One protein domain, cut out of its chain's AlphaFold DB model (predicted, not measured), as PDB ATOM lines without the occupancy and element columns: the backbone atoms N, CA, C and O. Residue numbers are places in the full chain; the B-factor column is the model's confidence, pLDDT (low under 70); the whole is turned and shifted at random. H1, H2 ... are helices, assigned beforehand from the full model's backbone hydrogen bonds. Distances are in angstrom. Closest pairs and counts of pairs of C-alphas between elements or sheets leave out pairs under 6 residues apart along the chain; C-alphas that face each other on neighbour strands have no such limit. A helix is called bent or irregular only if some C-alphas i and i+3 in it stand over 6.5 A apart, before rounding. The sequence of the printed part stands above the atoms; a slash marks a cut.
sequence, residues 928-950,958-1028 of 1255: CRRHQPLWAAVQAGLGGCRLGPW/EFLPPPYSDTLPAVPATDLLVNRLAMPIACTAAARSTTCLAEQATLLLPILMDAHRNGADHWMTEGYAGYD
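Overview. This is residues 928 to 950 and 958 to 1028 of the 1255 residues of an uncharacterized protein of Streptomyces sp. CCM_MD2014 (UniProt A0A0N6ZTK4). Three helices run side by side along the long axis, H3 between H1 and H4, with H3 and H4 folded back on each other as a hairpin and the short H2 packed on H4 near its kink. H4 is the longest helix, and H1, on the other side of H3, stays apart from it. The printed part has 94 residues, with four named helices in the order H1, H2, H3, H4 and no named strand; the class is all helix. The whole is compact, with a radius of gyration of the C-alphas of 13.5 A, yet elongated, spanning 41 by 22 by 21 A.

Arrangement. H1, residues 932 to 942, touches H3, residues 978 to 991, at a shallow tilt of 23 degrees, opposite ways; their closest C-alphas, Val 938 and Pro 984, are 5.3 A apart. H1 is close to but not clearly touching H2, residues 964 to 967, with the C-alphas of Leu 942 and Tyr 964 7.8 A apart. H2 touches H4, residues 998 to 1022, with residues 1003 to 1007 of H4 alone; the closest C-alphas, Ser 965 and Leu 1004, are 6.4 A apart. H3 and H4 form a helical hairpin and touch at a shallow tilt of 23 degrees, opposite ways, closest at the C-alphas of Thr 988 and Ala 1001, 5.4 A. H1 and H4 are apart, and so are H2 and H3. In H1 every O i to N i+4 pair is within hydrogen-bond range, in H3 7 of 10 and in H4 19 of 21, while H2 is too short for such a pair.

Along the chain. H1 begins at C-alpha 932 (-18.130, 53.745, 17.235) and is 15.4 A long; H2 is 4.8 A. H3 is 20.4 A long and only just irregular, with C-alphas 980 and 983 6.8 A apart. H4 is 36.0 A long, ends at C-alpha 1022 (-43.365, 28.262, 6.022), has a kink of 26 degrees near residue 1005, and is only just irregular, with C-alphas 1003 and 1006 6.9 A apart.

Size, cuts and confidence. The C-alphas farthest apart, Arg 929 and Glu 1022, are 42.9 A apart. Residues 951 to 957 are not printed, and C-alphas 950 and 958 are 11.3 A apart across this cut, which lies in the link from H1 to H2. The links from H2 to H3 and from H3 to H4 are short. Mean pLDDT of the printed part is 89.1; residues 1025 to 1028 are under 70.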
ATOM      1  N   CYS A 928     -14.288  57.269  16.005       86.62
ATOM      2  CA  CYS A 928     -15.219  58.301  16.451       86.62
ATOM      3  C   CYS A 928     -15.875  57.892  17.770       86.62
ATOM      4  O   CYS A 928     -16.612  56.908  17.824       86.62
ATOM      5  N   ARG A 929     -15.668  58.674  18.832       85.25
ATOM      6  CA  ARG A 929     -16.162  58.309  20.164       85.25
ATOM      7  C   ARG A 929     -17.686  58.313  20.297       85.25
ATOM      8  O   ARG A 929     -18.206  57.612  21.156       85.25
ATOM      9  N   ARG A 930     -18.384  59.035  19.414       87.94
ATOM     10  CA  ARG A 930     -19.852  59.120  19.383       87.94
ATOM     11  C   ARG A 930     -20.499  57.951  18.649       87.94
ATOM     12  O   ARG A 930     -21.437  57.350  19.150       87.94
ATOM     13  N   HIS A 931     -19.981  57.606  17.472       91.56
ATOM     14  CA  HIS A 931     -20.614  56.625  16.587       91.56
ATOM     15  C   HIS A 931     -20.055  55.204  16.748       91.56
ATOM     16  O   HIS A 931     -20.790  54.233  16.567       91.56
ATOM     17  N   GLN A 932     -18.777  55.057  17.124       90.38
ATOM     18  CA  GLN A 932     -18.130  53.745  17.235       90.38
ATOM     19  C   GLN A 932     -18.791  52.821  18.277       90.38
ATOM     20  O   GLN A 932     -18.994  51.654  17.944       90.38
ATOM     21  N   PRO A 933     -19.192  53.283  19.483       92.44
ATOM     22  CA  PRO A 933     -19.854  52.411  20.462       92.44
ATOM     23  C   PRO A 933     -21.198  51.850  19.977       92.44
ATOM     24  O   PRO A 933     -21.554  50.710  20.281       92.44
ATOM     25  N   LEU A 934     -21.951  52.633  19.194       93.75
ATOM     26  CA  LEU A 934     -23.201  52.170  18.586       93.75
ATOM     27  C   LEU A 934     -22.933  51.210  17.428       93.75
ATOM     28  O   LEU A 934     -23.626  50.205  17.291       93.75
ATOM     29  N   TRP A 935     -21.895  51.465  16.628       93.56
ATOM     30  CA  TRP A 935     -21.477  50.544  15.573       93.56
ATOM     31  C   TRP A 935     -21.013  49.195  16.136       93.56
ATOM     32  O   TRP A 935     -21.398  48.150  15.614       93.56
ATOM     33  N   ALA A 936     -20.274  49.191  17.249       92.56
ATOM     34  CA  ALA A 936     -19.902  47.973  17.967       92.56
ATOM     35  C   ALA A 936     -21.139  47.191  18.451       92.56
ATOM     36  O   ALA A 936     -21.189  45.970  18.305       92.56
ATOM     37  N   ALA A 937     -22.173  47.886  18.937       93.00
ATOM     38  CA  ALA A 937     -23.448  47.275  19.310       93.00
ATOM     39  C   ALA A 937     -24.200  46.675  18.104       93.00
ATOM     40  O   ALA A 937     -24.709  45.559  18.201       93.00
ATOM     41  N   VAL A 938     -24.207  47.350  16.945       93.12
ATOM     42  CA  VAL A 938     -24.757  46.806  15.685       93.12
ATOM     43  C   VAL A 938     -24.023  45.526  15.279       93.12
ATOM     44  O   VAL A 938     -24.659  44.509  14.995       93.12
ATOM     45  N   GLN A 939     -22.687  45.542  15.304       92.19
ATOM     46  CA  GLN A 939     -21.860  44.375  14.984       92.19
ATOM     47  C   GLN A 939     -22.089  43.222  15.974       92.19
ATOM     48  O   GLN A 939     -22.177  42.068  15.562       92.19
ATOM     49  N   ALA A 940     -22.228  43.498  17.271       89.12
ATOM     50  CA  ALA A 940     -22.526  42.470  18.266       89.12
ATOM     51  C   ALA A 940     -23.939  41.884  18.095       89.12
ATOM     52  O   ALA A 940     -24.119  40.669  18.176       89.12
ATOM     53  N   GLY A 941     -24.928  42.732  17.792       87.88
ATOM     54  CA  GLY A 941     -26.314  42.326  17.557       87.88
ATOM     55  C   GLY A 941     -26.466  41.341  16.393       87.88
ATOM     56  O   GLY A 941     -27.248  40.391  16.511       87.88
ATOM     57  N   LEU A 942     -25.672  41.520  15.325       91.25
ATOM     58  CA  LEU A 942     -25.607  40.626  14.157       91.25
ATOM     59  C   LEU A 942     -25.083  39.225  14.486       91.25
ATOM     60  O   LEU A 942     -25.475  38.248  13.844       91.25
ATOM     61  N   GLY A 943     -24.258  39.097  15.527       88.94
ATOM     62  CA  GLY A 943     -23.750  37.802  15.972       88.94
ATOM     63  C   GLY A 943     -24.867  36.854  16.413       88.94
ATOM     64  O   GLY A 943     -24.703  35.644  16.359       88.94
ATOM     65  N   GLY A 944     -26.032  37.377  16.803       85.88
ATOM     66  CA  GLY A 944     -27.177  36.580  17.233       85.88
ATOM     67  C   GLY A 944     -28.149  36.165  16.127       85.88
ATOM     68  O   GLY A 944     -29.200  35.639  16.482       85.88
ATOM     69  N   CYS A 945     -27.868  36.424  14.845       88.75
ATOM     70  CA  CYS A 945     -28.841  36.299  13.744       88.75
ATOM     71  C   CYS A 945     -28.971  34.896  13.118       88.75
ATOM     72  O   CYS A 945     -29.697  34.741  12.137       88.75
ATOM     73  N   ARG A 946     -28.300  33.871  13.662       89.38
ATOM     74  CA  ARG A 946     -28.333  32.493  13.147       89.38
ATOM     75  C   ARG A 946     -28.987  31.529  14.143       89.38
ATOM     76  O   ARG A 946     -28.612  31.507  15.312       89.38
ATOM     77  N   LEU A 947     -29.910  30.682  13.684       86.69
ATOM     78  CA  LEU A 947     -30.379  29.503  14.418       86.69
ATOM     79  C   LEU A 947     -29.337  28.384  14.349       86.69
ATOM     80  O   LEU A 947     -28.909  27.974  13.270       86.69
ATOM     81  N   GLY A 948     -29.027  27.807  15.504       85.94
ATOM     82  CA  GLY A 948     -28.253  26.579  15.612       85.94
ATOM     83  C   GLY A 948     -29.045  25.312  15.239       85.94
ATOM     84  O   GLY A 948     -30.224  25.369  14.857       85.94
ATOM     85  N   PRO A 949     -28.414  24.130  15.358       83.75
ATOM     86  CA  PRO A 949     -29.036  22.841  15.057       83.75
ATOM     87  C   PRO A 949     -30.099  22.441  16.092       83.75
ATOM     88  O   PRO A 949     -30.086  22.898  17.236       83.75
ATOM     89  N   TRP A 950     -30.991  21.525  15.708       77.38
ATOM     90  CA  TRP A 950     -31.999  20.941  16.600       77.38
ATOM     91  C   TRP A 950     -31.360  20.215  17.794       77.38
ATOM     92  O   TRP A 950     -30.514  19.335  17.619       77.38
ATOM     93  N   GLU A 958     -27.239  30.615  17.612       85.75
ATOM     94  CA  GLU A 958     -25.807  30.316  17.580       85.75
ATOM     95  C   GLU A 958     -25.034  31.549  17.104       85.75
ATOM     96  O   GLU A 958     -25.470  32.252  16.193       85.75
ATOM     97  N   PHE A 959     -23.885  31.819  17.729       90.12
ATOM     98  CA  PHE A 959     -23.089  33.003  17.423       90.12
ATOM     99  C   PHE A 959     -22.498  32.945  16.002       90.12
ATOM    100  O   PHE A 959     -21.772  32.009  15.660       90.12
ATOM    101  N   LEU A 960     -22.769  33.969  15.195       91.88
ATOM    102  CA  LEU A 960     -22.192  34.183  13.870       91.88
ATOM    103  C   LEU A 960     -20.966  35.112  13.983       91.88
ATOM    104  O   LEU A 960     -21.122  36.248  14.422       91.88
ATOM    105  N   PRO A 961     -19.749  34.683  13.603       91.12
ATOM    106  CA  PRO A 961     -18.571  35.544  13.694       91.12
ATOM    107  C   PRO A 961     -18.506  36.581  12.551       91.12
ATOM    108  O   PRO A 961     -18.914  36.272  11.427       91.12
ATOM    109  N   PRO A 962     -17.950  37.788  12.787       88.44
ATOM    110  CA  PRO A 962     -17.589  38.730  11.722       88.44
ATOM    111  C   PRO A 962     -16.372  38.228  10.904       88.44
ATOM    112  O   PRO A 962     -15.625  37.380  11.400       88.44
ATOM    113  N   PRO A 963     -16.113  38.756   9.686       91.81
ATOM    114  CA  PRO A 963     -16.810  39.863   9.025       91.81
ATOM    115  C   PRO A 963     -18.147  39.437   8.400       91.81
ATOM    116  O   PRO A 963     -18.217  38.503   7.604       91.81
ATOM    117  N   TYR A 964     -19.219  40.168   8.724       93.25
ATOM    118  CA  TYR A 964     -20.576  39.847   8.257       93.25
ATOM    119  C   TYR A 964     -20.792  40.064   6.760       93.25
ATOM    120  O   TYR A 964     -21.777  39.565   6.222       93.25
ATOM    121  N   SER A 965     -19.866  40.749   6.080       90.00
ATOM    122  CA  SER A 965     -19.860  40.825   4.618       90.00
ATOM    123  C   SER A 965     -19.736  39.450   3.963       90.00
ATOM    124  O   SER A 965     -20.260  39.244   2.874       90.00
ATOM    125  N   ASP A 966     -19.083  38.510   4.651       89.94
ATOM    126  CA  ASP A 966     -18.757  37.191   4.118       89.94
ATOM    127  C   ASP A 966     -19.595  36.113   4.812       89.94
ATOM    128  O   ASP A 966     -20.075  35.173   4.176       89.94
ATOM    129  N   THR A 967     -19.793  36.244   6.129       92.94
ATOM    130  CA  THR A 967     -20.439  35.202   6.935       92.94
ATOM    131  C   THR A 967     -21.961  35.229   6.862       92.94
ATOM    132  O   THR A 967     -22.563  34.158   6.889       92.94
ATOM    133  N   LEU A 968     -22.596  36.401   6.726       93.19
ATOM    134  CA  LEU A 968     -24.058  36.506   6.658       93.19
ATOM    135  C   LEU A 968     -24.640  35.975   5.333       93.19
ATOM    136  O   LEU A 968     -25.591  35.196   5.406       93.19
ATOM    137  N   PRO A 969     -24.068  36.270   4.142       94.00
ATOM    138  CA  PRO A 969     -24.526  35.670   2.882       94.00
ATOM    139  C   PRO A 969     -24.442  34.140   2.840       94.00
ATOM    140  O   PRO A 969     -25.148  33.504   2.062       94.00
ATOM    141  N   ALA A 970     -23.569  33.540   3.655       93.00
ATOM    142  CA  ALA A 970     -23.400  32.092   3.736       93.00
ATOM    143  C   ALA A 970     -24.452  31.396   4.623       93.00
ATOM    144  O   ALA A 970     -24.487  30.163   4.656       93.00
ATOM    145  N   VAL A 971     -25.289  32.143   5.358       93.19
ATOM    146  CA  VAL A 971     -26.339  31.574   6.217       93.19
ATOM    147  C   VAL A 971     -27.563  31.198   5.367       93.19
ATOM    148  O   VAL A 971     -28.125  32.067   4.699       93.19
ATOM    149  N   PRO A 972     -28.021  29.930   5.385       92.06
ATOM    150  CA  PRO A 972     -29.243  29.530   4.689       92.06
ATOM    151  C   PRO A 972     -30.483  30.250   5.230       92.06
ATOM    152  O   PRO A 972     -30.580  30.497   6.431       92.06
ATOM    153  N   ALA A 973     -31.483  30.498   4.378       90.31
ATOM    154  CA  ALA A 973     -32.723  31.170   4.783       90.31
ATOM    155  C   ALA A 973     -33.468  30.457   5.934       90.31
ATOM    156  O   ALA A 973     -34.039  31.118   6.794       90.31
ATOM    157  N   THR A 974     -33.377  29.123   6.013       87.44
ATOM    158  CA  THR A 974     -33.939  28.278   7.092       87.44
ATOM    159  C   THR A 974     -33.308  28.503   8.469       87.44
ATOM    160  O   THR A 974     -33.829  28.034   9.487       87.44
ATOM    161  N   ASP A 975     -32.145  29.153   8.497       91.38
ATOM    162  CA  ASP A 975     -31.336  29.373   9.691       91.38
ATOM    163  C   ASP A 975     -31.274  30.861  10.069       91.38
ATOM    164  O   ASP A 975     -30.655  31.197  11.076       91.38
ATOM    165  N   LEU A 976     -31.897  31.759   9.300       90.94
ATOM    166  CA  LEU A 976     -31.901  33.196   9.585       90.94
ATOM    167  C   LEU A 976     -32.959  33.565  10.636       90.94
ATOM    168  O   LEU A 976     -34.143  33.272  10.483       90.94
ATOM    169  N   LEU A 977     -32.535  34.283  11.678       87.69
ATOM    170  CA  LEU A 977     -33.421  34.973  12.626       87.69
ATOM    171  C   LEU A 977     -33.782  36.351  12.081       87.69
ATOM    172  O   LEU A 977     -33.067  37.327  12.316       87.69
ATOM    173  N   VAL A 978     -34.883  36.421  11.333       88.00
ATOM    174  CA  VAL A 978     -35.318  37.636  10.621       88.00
ATOM    175  C   VAL A 978     -35.639  38.783  11.586       88.00
ATOM    176  O   VAL A 978     -35.214  39.914  11.356       88.00
ATOM    177  N   ASN A 979     -36.300  38.481  12.704       84.38
ATOM    178  CA  ASN A 979     -36.554  39.396  13.826       84.38
ATOM    179  C   ASN A 979     -35.283  40.116  14.312       84.38
ATOM    180  O   ASN A 979     -35.283  41.333  14.494       84.38
ATOM    181  N   ARG A 980     -34.157  39.398  14.420       87.25
ATOM    182  CA  ARG A 980     -32.891  39.966  14.918       87.25
ATOM    183  C   ARG A 980     -32.165  40.866  13.925       87.25
ATOM    184  O   ARG A 980     -31.254  41.585  14.339       87.25
ATOM    185  N   LEU A 981     -32.545  40.842  12.647       91.50
ATOM    186  CA  LEU A 981     -31.971  41.703  11.610       91.50
ATOM    187  C   LEU A 981     -32.564  43.122  11.623       91.50
ATOM    188  O   LEU A 981     -31.925  44.039  11.107       91.50
ATOM    189  N   ALA A 982     -33.731  43.336  12.243       91.75
ATOM    190  CA  ALA A 982     -34.457  44.606  12.181       91.75
ATOM    191  C   ALA A 982     -33.664  45.805  12.740       91.75
ATOM    192  O   ALA A 982     -33.472  46.804  12.042       91.75
ATOM    193  N   MET A 983     -33.149  45.697  13.971       92.75
ATOM    194  CA  MET A 983     -32.336  46.759  14.588       92.75
ATOM    195  C   MET A 983     -31.030  47.029  13.817       92.75
ATOM    196  O   MET A 983     -30.783  48.197  13.496       92.75
ATOM    197  N   PRO A 984     -30.213  46.010  13.457       94.56
ATOM    198  CA  PRO A 984     -29.015  46.227  12.650       94.56
ATOM    199  C   PRO A 984     -29.290  46.913  11.310       94.56
ATOM    200  O   PRO A 984     -28.517  47.785  10.916       94.56
ATOM    201  N   ILE A 985     -30.390  46.572  10.629       95.38
ATOM    202  CA  ILE A 985     -30.793  47.209   9.367       95.38
ATOM    203  C   ILE A 985     -31.075  48.697   9.569       95.38
ATOM    204  O   ILE A 985     -30.484  49.527   8.874       95.38
ATOM    205  N   ALA A 986     -31.930  49.041  10.534       94.19
ATOM    206  CA  ALA A 986     -32.303  50.428  10.796       94.19
ATOM    207  C   ALA A 986     -31.088  51.284  11.196       94.19
ATOM    208  O   ALA A 986     -30.878  52.367  10.648       94.19
ATOM    209  N   CYS A 987     -30.234  50.773  12.090       94.69
ATOM    210  CA  CYS A 987     -29.031  51.484  12.526       94.69
ATOM    211  C   CYS A 987     -27.990  51.619  11.408       94.69
ATOM    212  O   CYS A 987     -27.392  52.681  11.259       94.69
ATOM    213  N   THR A 988     -27.789  50.583  10.586       95.06
ATOM    214  CA  THR A 988     -26.856  50.647   9.448       95.06
ATOM    215  C   THR A 988     -27.341  51.642   8.397       95.06
ATOM    216  O   THR A 988     -26.541  52.397   7.851       95.06
ATOM    217  N   ALA A 989     -28.651  51.703   8.135       94.19
ATOM    218  CA  ALA A 989     -29.218  52.694   7.229       94.19
ATOM    219  C   ALA A 989     -29.003  54.129   7.734       94.19
ATOM    220  O   ALA A 989     -28.583  54.979   6.950       94.19
ATOM    221  N   ALA A 990     -29.219  54.379   9.030       92.25
ATOM    222  CA  ALA A 990     -28.963  55.677   9.654       92.25
ATOM    223  C   ALA A 990     -27.465  56.045   9.659       92.25
ATOM    224  O   ALA A 990     -27.100  57.175   9.353       92.25
ATOM    225  N   ALA A 991     -26.568  55.086   9.906       92.25
ATOM    226  CA  ALA A 991     -25.124  55.329   9.922       92.25
ATOM    227  C   ALA A 991     -24.557  55.800   8.564       92.25
ATOM    228  O   ALA A 991     -23.488  56.410   8.529       92.25
ATOM    229  N   ARG A 992     -25.268  55.601   7.441       91.25
ATOM    230  CA  ARG A 992     -24.836  56.076   6.109       91.25
ATOM    231  C   ARG A 992     -24.716  57.593   6.003       91.25
ATOM    232  O   ARG A 992     -23.921  58.069   5.196       91.25
ATOM    233  N   SER A 993     -25.488  58.349   6.784       85.88
ATOM    234  CA  SER A 993     -25.374  59.812   6.829       85.88
ATOM    235  C   SER A 993     -24.240  60.300   7.736       85.88
ATOM    236  O   SER A 993     -23.949  61.494   7.742       85.88
ATOM    237  N   THR A 994     -23.566  59.405   8.470       88.62
ATOM    238  CA  THR A 994     -22.441  59.762   9.347       88.62
ATOM    239  C   THR A 994     -21.107  59.652   8.619       88.62
ATOM    240  O   THR A 994     -20.749  58.600   8.096       88.62
ATOM    241  N   THR A 995     -20.315  60.724   8.612       87.62
ATOM    242  CA  THR A 995     -19.060  60.782   7.839       87.62
ATOM    243  C   THR A 995     -18.034  59.718   8.238       87.62
ATOM    244  O   THR A 995     -17.337  59.204   7.371       87.62
ATOM    245  N   CYS A 996     -17.952  59.352   9.522       88.62
ATOM    246  CA  CYS A 996     -16.972  58.381  10.023       88.62
ATOM    247  C   CYS A 996     -17.303  56.902   9.736       88.62
ATOM    248  O   CYS A 996     -16.391  56.080   9.767       88.62
ATOM    249  N   LEU A 997     -18.566  56.556   9.449       90.62
ATOM    250  CA  LEU A 997     -19.004  55.175   9.179       90.62
ATOM    251  C   LEU A 997     -19.664  55.006   7.803       90.62
ATOM    252  O   LEU A 997     -20.025  53.887   7.442       90.62
ATOM    253  N   ALA A 998     -19.813  56.083   7.021       89.19
ATOM    254  CA  ALA A 998     -20.546  56.080   5.754       89.19
ATOM    255  C   ALA A 998     -20.097  54.969   4.794       89.19
ATOM    256  O   ALA A 998     -20.944  54.301   4.201       89.19
ATOM    257  N   GLU A 999     -18.788  54.745   4.657       90.00
ATOM    258  CA  GLU A 999     -18.235  53.697   3.790       90.00
ATOM    259  C   GLU A 999     -18.618  52.295   4.287       90.00
ATOM    260  O   GLU A 999     -19.197  51.504   3.543       90.00
ATOM    261  N   GLN A1000     -18.385  52.015   5.571       91.19
ATOM    262  CA  GLN A1000     -18.668  50.719   6.199       91.19
ATOM    263  C   GLN A1000     -20.168  50.393   6.165       91.19
ATOM    264  O   GLN A1000     -20.565  49.283   5.811       91.19
ATOM    265  N   ALA A1001     -21.010  51.379   6.479       92.31
ATOM    266  CA  ALA A1001     -22.459  51.248   6.458       92.31
ATOM    267  C   ALA A1001     -23.008  51.072   5.033       92.31
ATOM    268  O   ALA A1001     -23.911  50.267   4.813       92.31
ATOM    269  N   THR A1002     -22.446  51.784   4.048       92.25
ATOM    270  CA  THR A1002     -22.847  51.654   2.637       92.25
ATOM    271  C   THR A1002     -22.485  50.282   2.068       92.25
ATOM    272  O   THR A1002     -23.257  49.744   1.279       92.25
ATOM    273  N   LEU A1003     -21.365  49.690   2.498       92.75
ATOM    274  CA  LEU A1003     -20.975  48.331   2.110       92.75
ATOM    275  C   LEU A1003     -21.844  47.249   2.773       92.75
ATOM    276  O   LEU A1003     -22.188  46.265   2.125       92.75
ATOM    277  N   LEU A1004     -22.210  47.418   4.049       94.44
ATOM    278  CA  LEU A1004     -22.944  46.398   4.808       94.44
ATOM    279  C   LEU A1004     -24.459  46.398   4.533       94.44
ATOM    280  O   LEU A1004     -25.078  45.336   4.549       94.44
ATOM    281  N   LEU A1005     -25.074  47.559   4.277       94.62
ATOM    282  CA  LEU A1005     -26.535  47.676   4.158       94.62
ATOM    283  C   LEU A1005     -27.162  46.756   3.088       94.62
ATOM    284  O   LEU A1005     -28.154  46.103   3.418       94.62
ATOM    285  N   PRO A1006     -26.633  46.649   1.849       94.62
ATOM    286  CA  PRO A1006     -27.200  45.748   0.843       94.62
ATOM    287  C   PRO A1006     -27.201  44.283   1.298       94.62
ATOM    288  O   PRO A1006     -28.178  43.574   1.085       94.62
ATOM    289  N   ILE A1007     -26.156  43.864   2.018       95.69
ATOM    290  CA  ILE A1007     -25.998  42.498   2.534       95.69
ATOM    291  C   ILE A1007     -27.057  42.188   3.599       95.69
ATOM    292  O   ILE A1007     -27.651  41.109   3.593       95.69
ATOM    293  N   LEU A1008     -27.338  43.145   4.490       95.81
ATOM    294  CA  LEU A1008     -28.402  43.002   5.488       95.81
ATOM    295  C   LEU A1008     -29.791  42.955   4.841       95.81
ATOM    296  O   LEU A1008     -30.632  42.161   5.258       95.81
ATOM    297  N   MET A1009     -30.021  43.782   3.818       95.75
ATOM    298  CA  MET A1009     -31.275  43.806   3.061       95.75
ATOM    299  C   MET A1009     -31.501  42.499   2.291       95.75
ATOM    300  O   MET A1009     -32.618  41.993   2.281       95.75
ATOM    301  N   ASP A1010     -30.457  41.914   1.699       95.06
ATOM    302  CA  ASP A1010     -30.539  40.607   1.039       95.06
ATOM    303  C   ASP A1010     -30.836  39.477   2.035       95.06
ATOM    304  O   ASP A1010     -31.700  38.637   1.774       95.06
ATOM    305  N   ALA A1011     -30.162  39.468   3.190       95.06
ATOM    306  CA  ALA A1011     -30.407  38.483   4.242       95.06
ATOM    307  C   ALA A1011     -31.840  38.586   4.789       95.06
ATOM    308  O   ALA A1011     -32.523  37.572   4.922       95.06
ATOM    309  N   HIS A1012     -32.321  39.805   5.052       95.19
ATOM    310  CA  HIS A1012     -33.699  40.029   5.493       95.19
ATOM    311  C   HIS A1012     -34.709  39.587   4.446       95.19
ATOM    312  O   HIS A1012     -35.594  38.811   4.784       95.19
ATOM    313  N   ARG A1013     -34.539  39.990   3.182       95.19
ATOM    314  CA  ARG A1013     -35.428  39.591   2.086       95.19
ATOM    315  C   ARG A1013     -35.536  38.075   1.967       95.19
ATOM    316  O   ARG A1013     -36.641  37.547   1.970       95.19
ATOM    317  N   ASN A1014     -34.399  37.379   1.888       93.69
ATOM    318  CA  ASN A1014     -34.363  35.926   1.709       93.69
ATOM    319  C   ASN A1014     -34.924  35.189   2.939       93.69
ATOM    320  O   ASN A1014     -35.637  34.198   2.800       93.69
ATOM    321  N   GLY A1015     -34.609  35.669   4.146       91.88
ATOM    322  CA  GLY A1015     -35.121  35.097   5.388       91.88
ATOM    323  C   GLY A1015     -36.621  35.334   5.567       91.88
ATOM    324  O   GLY A1015     -37.342  34.403   5.902       91.88
ATOM    325  N   ALA A1016     -37.102  36.556   5.315       91.19
ATOM    326  CA  ALA A1016     -38.513  36.924   5.426       91.19
ATOM    327  C   ALA A1016     -39.375  36.194   4.393       91.19
ATOM    328  O   ALA A1016     -40.455  35.726   4.742       91.19
ATOM    329  N   ASP A1017     -38.885  36.049   3.157       91.38
ATOM    330  CA  ASP A1017     -39.544  35.248   2.123       91.38
ATOM    331  C   ASP A1017     -39.748  33.802   2.603       91.38
ATOM    332  O   ASP A1017     -40.878  33.327   2.704       91.38
ATOM    333  N   HIS A1018     -38.668  33.139   3.036       89.50
ATOM    334  CA  HIS A1018     -38.743  31.779   3.570       89.50
ATOM    335  C   HIS A1018     -39.669  31.670   4.792       89.50
ATOM    336  O   HIS A1018     -40.512  30.777   4.860       89.50
ATOM    337  N   TRP A1019     -39.543  32.595   5.746       86.25
ATOM    338  CA  TRP A1019     -40.341  32.611   6.973       86.25
ATOM    339  C   TRP A1019     -41.843  32.702   6.685       86.25
ATOM    340  O   TRP A1019     -42.648  32.022   7.324       86.25
ATOM    341  N   MET A1020     -42.221  33.530   5.707       86.12
ATOM    342  CA  MET A1020     -43.614  33.735   5.310       86.12
ATOM    343  C   MET A1020     -44.171  32.570   4.492       86.12
ATOM    344  O   MET A1020     -45.366  32.288   4.611       86.12
ATOM    345  N   THR A1021     -43.327  31.877   3.724       85.00
ATOM    346  CA  THR A1021     -43.692  30.642   3.012       85.00
ATOM    347  C   THR A1021     -44.001  29.502   3.985       85.00
ATOM    348  O   THR A1021     -45.005  28.813   3.827       85.00
ATOM    349  N   GLU A1022     -43.189  29.337   5.032       82.31
ATOM    350  CA  GLU A1022     -43.365  28.262   6.022       82.31
ATOM    351  C   GLU A1022     -44.399  28.592   7.115       82.31
ATOM    352  O   GLU A1022     -44.862  27.705   7.833       82.31
ATOM    353  N   GLY A1023     -44.792  29.864   7.252       74.38
ATOM    354  CA  GLY A1023     -45.816  30.299   8.207       74.38
ATOM    355  C   GLY A1023     -45.372  30.229   9.674       74.38
ATOM    356  O   GLY A1023     -46.188  29.929  10.548       74.38
ATOM    357  N   TYR A1024     -44.092  30.482   9.957       73.94
ATOM    358  CA  TYR A1024     -43.553  30.448  11.320       73.94
ATOM    359  C   TYR A1024     -44.117  31.581  12.205       73.94
ATOM    360  O   TYR A1024     -44.239  32.731  11.777       73.94
ATOM    361  N   ALA A1025     -44.414  31.270  13.471       59.47
ATOM    362  CA  ALA A1025     -44.835  32.249  14.482       59.47
ATOM    363  C   ALA A1025     -43.635  33.017  15.086       59.47
ATOM    364  O   ALA A1025     -42.506  32.535  15.020       59.47
ATOM    365  N   GLY A1026     -43.877  34.182  15.705       58.34
ATOM    366  CA  GLY A1026     -42.877  34.915  16.509       58.34
ATOM    367  C   GLY A1026     -42.078  36.012  15.792       58.34
ATOM    368  O   GLY A1026     -41.117  36.524  16.356       58.34
ATOM    369  N   TYR A1027     -42.443  36.383  14.560       62.53
ATOM    370  CA  TYR A1027     -41.955  37.616  13.931       62.53
ATOM    371  C   TYR A1027     -43.049  38.677  14.025       62.53
ATOM    372  O   TYR A1027     -43.940  38.717  13.174       62.53
ATOM    373  N   ASP A1028     -43.016  39.475  15.091       63.69
ATOM    374  CA  ASP A1028     -44.092  40.391  15.478       63.69
ATOM    375  C   ASP A1028     -44.098  41.697  14.660       63.69
ATOM    376  O   ASP A1028     -43.234  41.951  13.815       63.69
TER     377      ASP A1028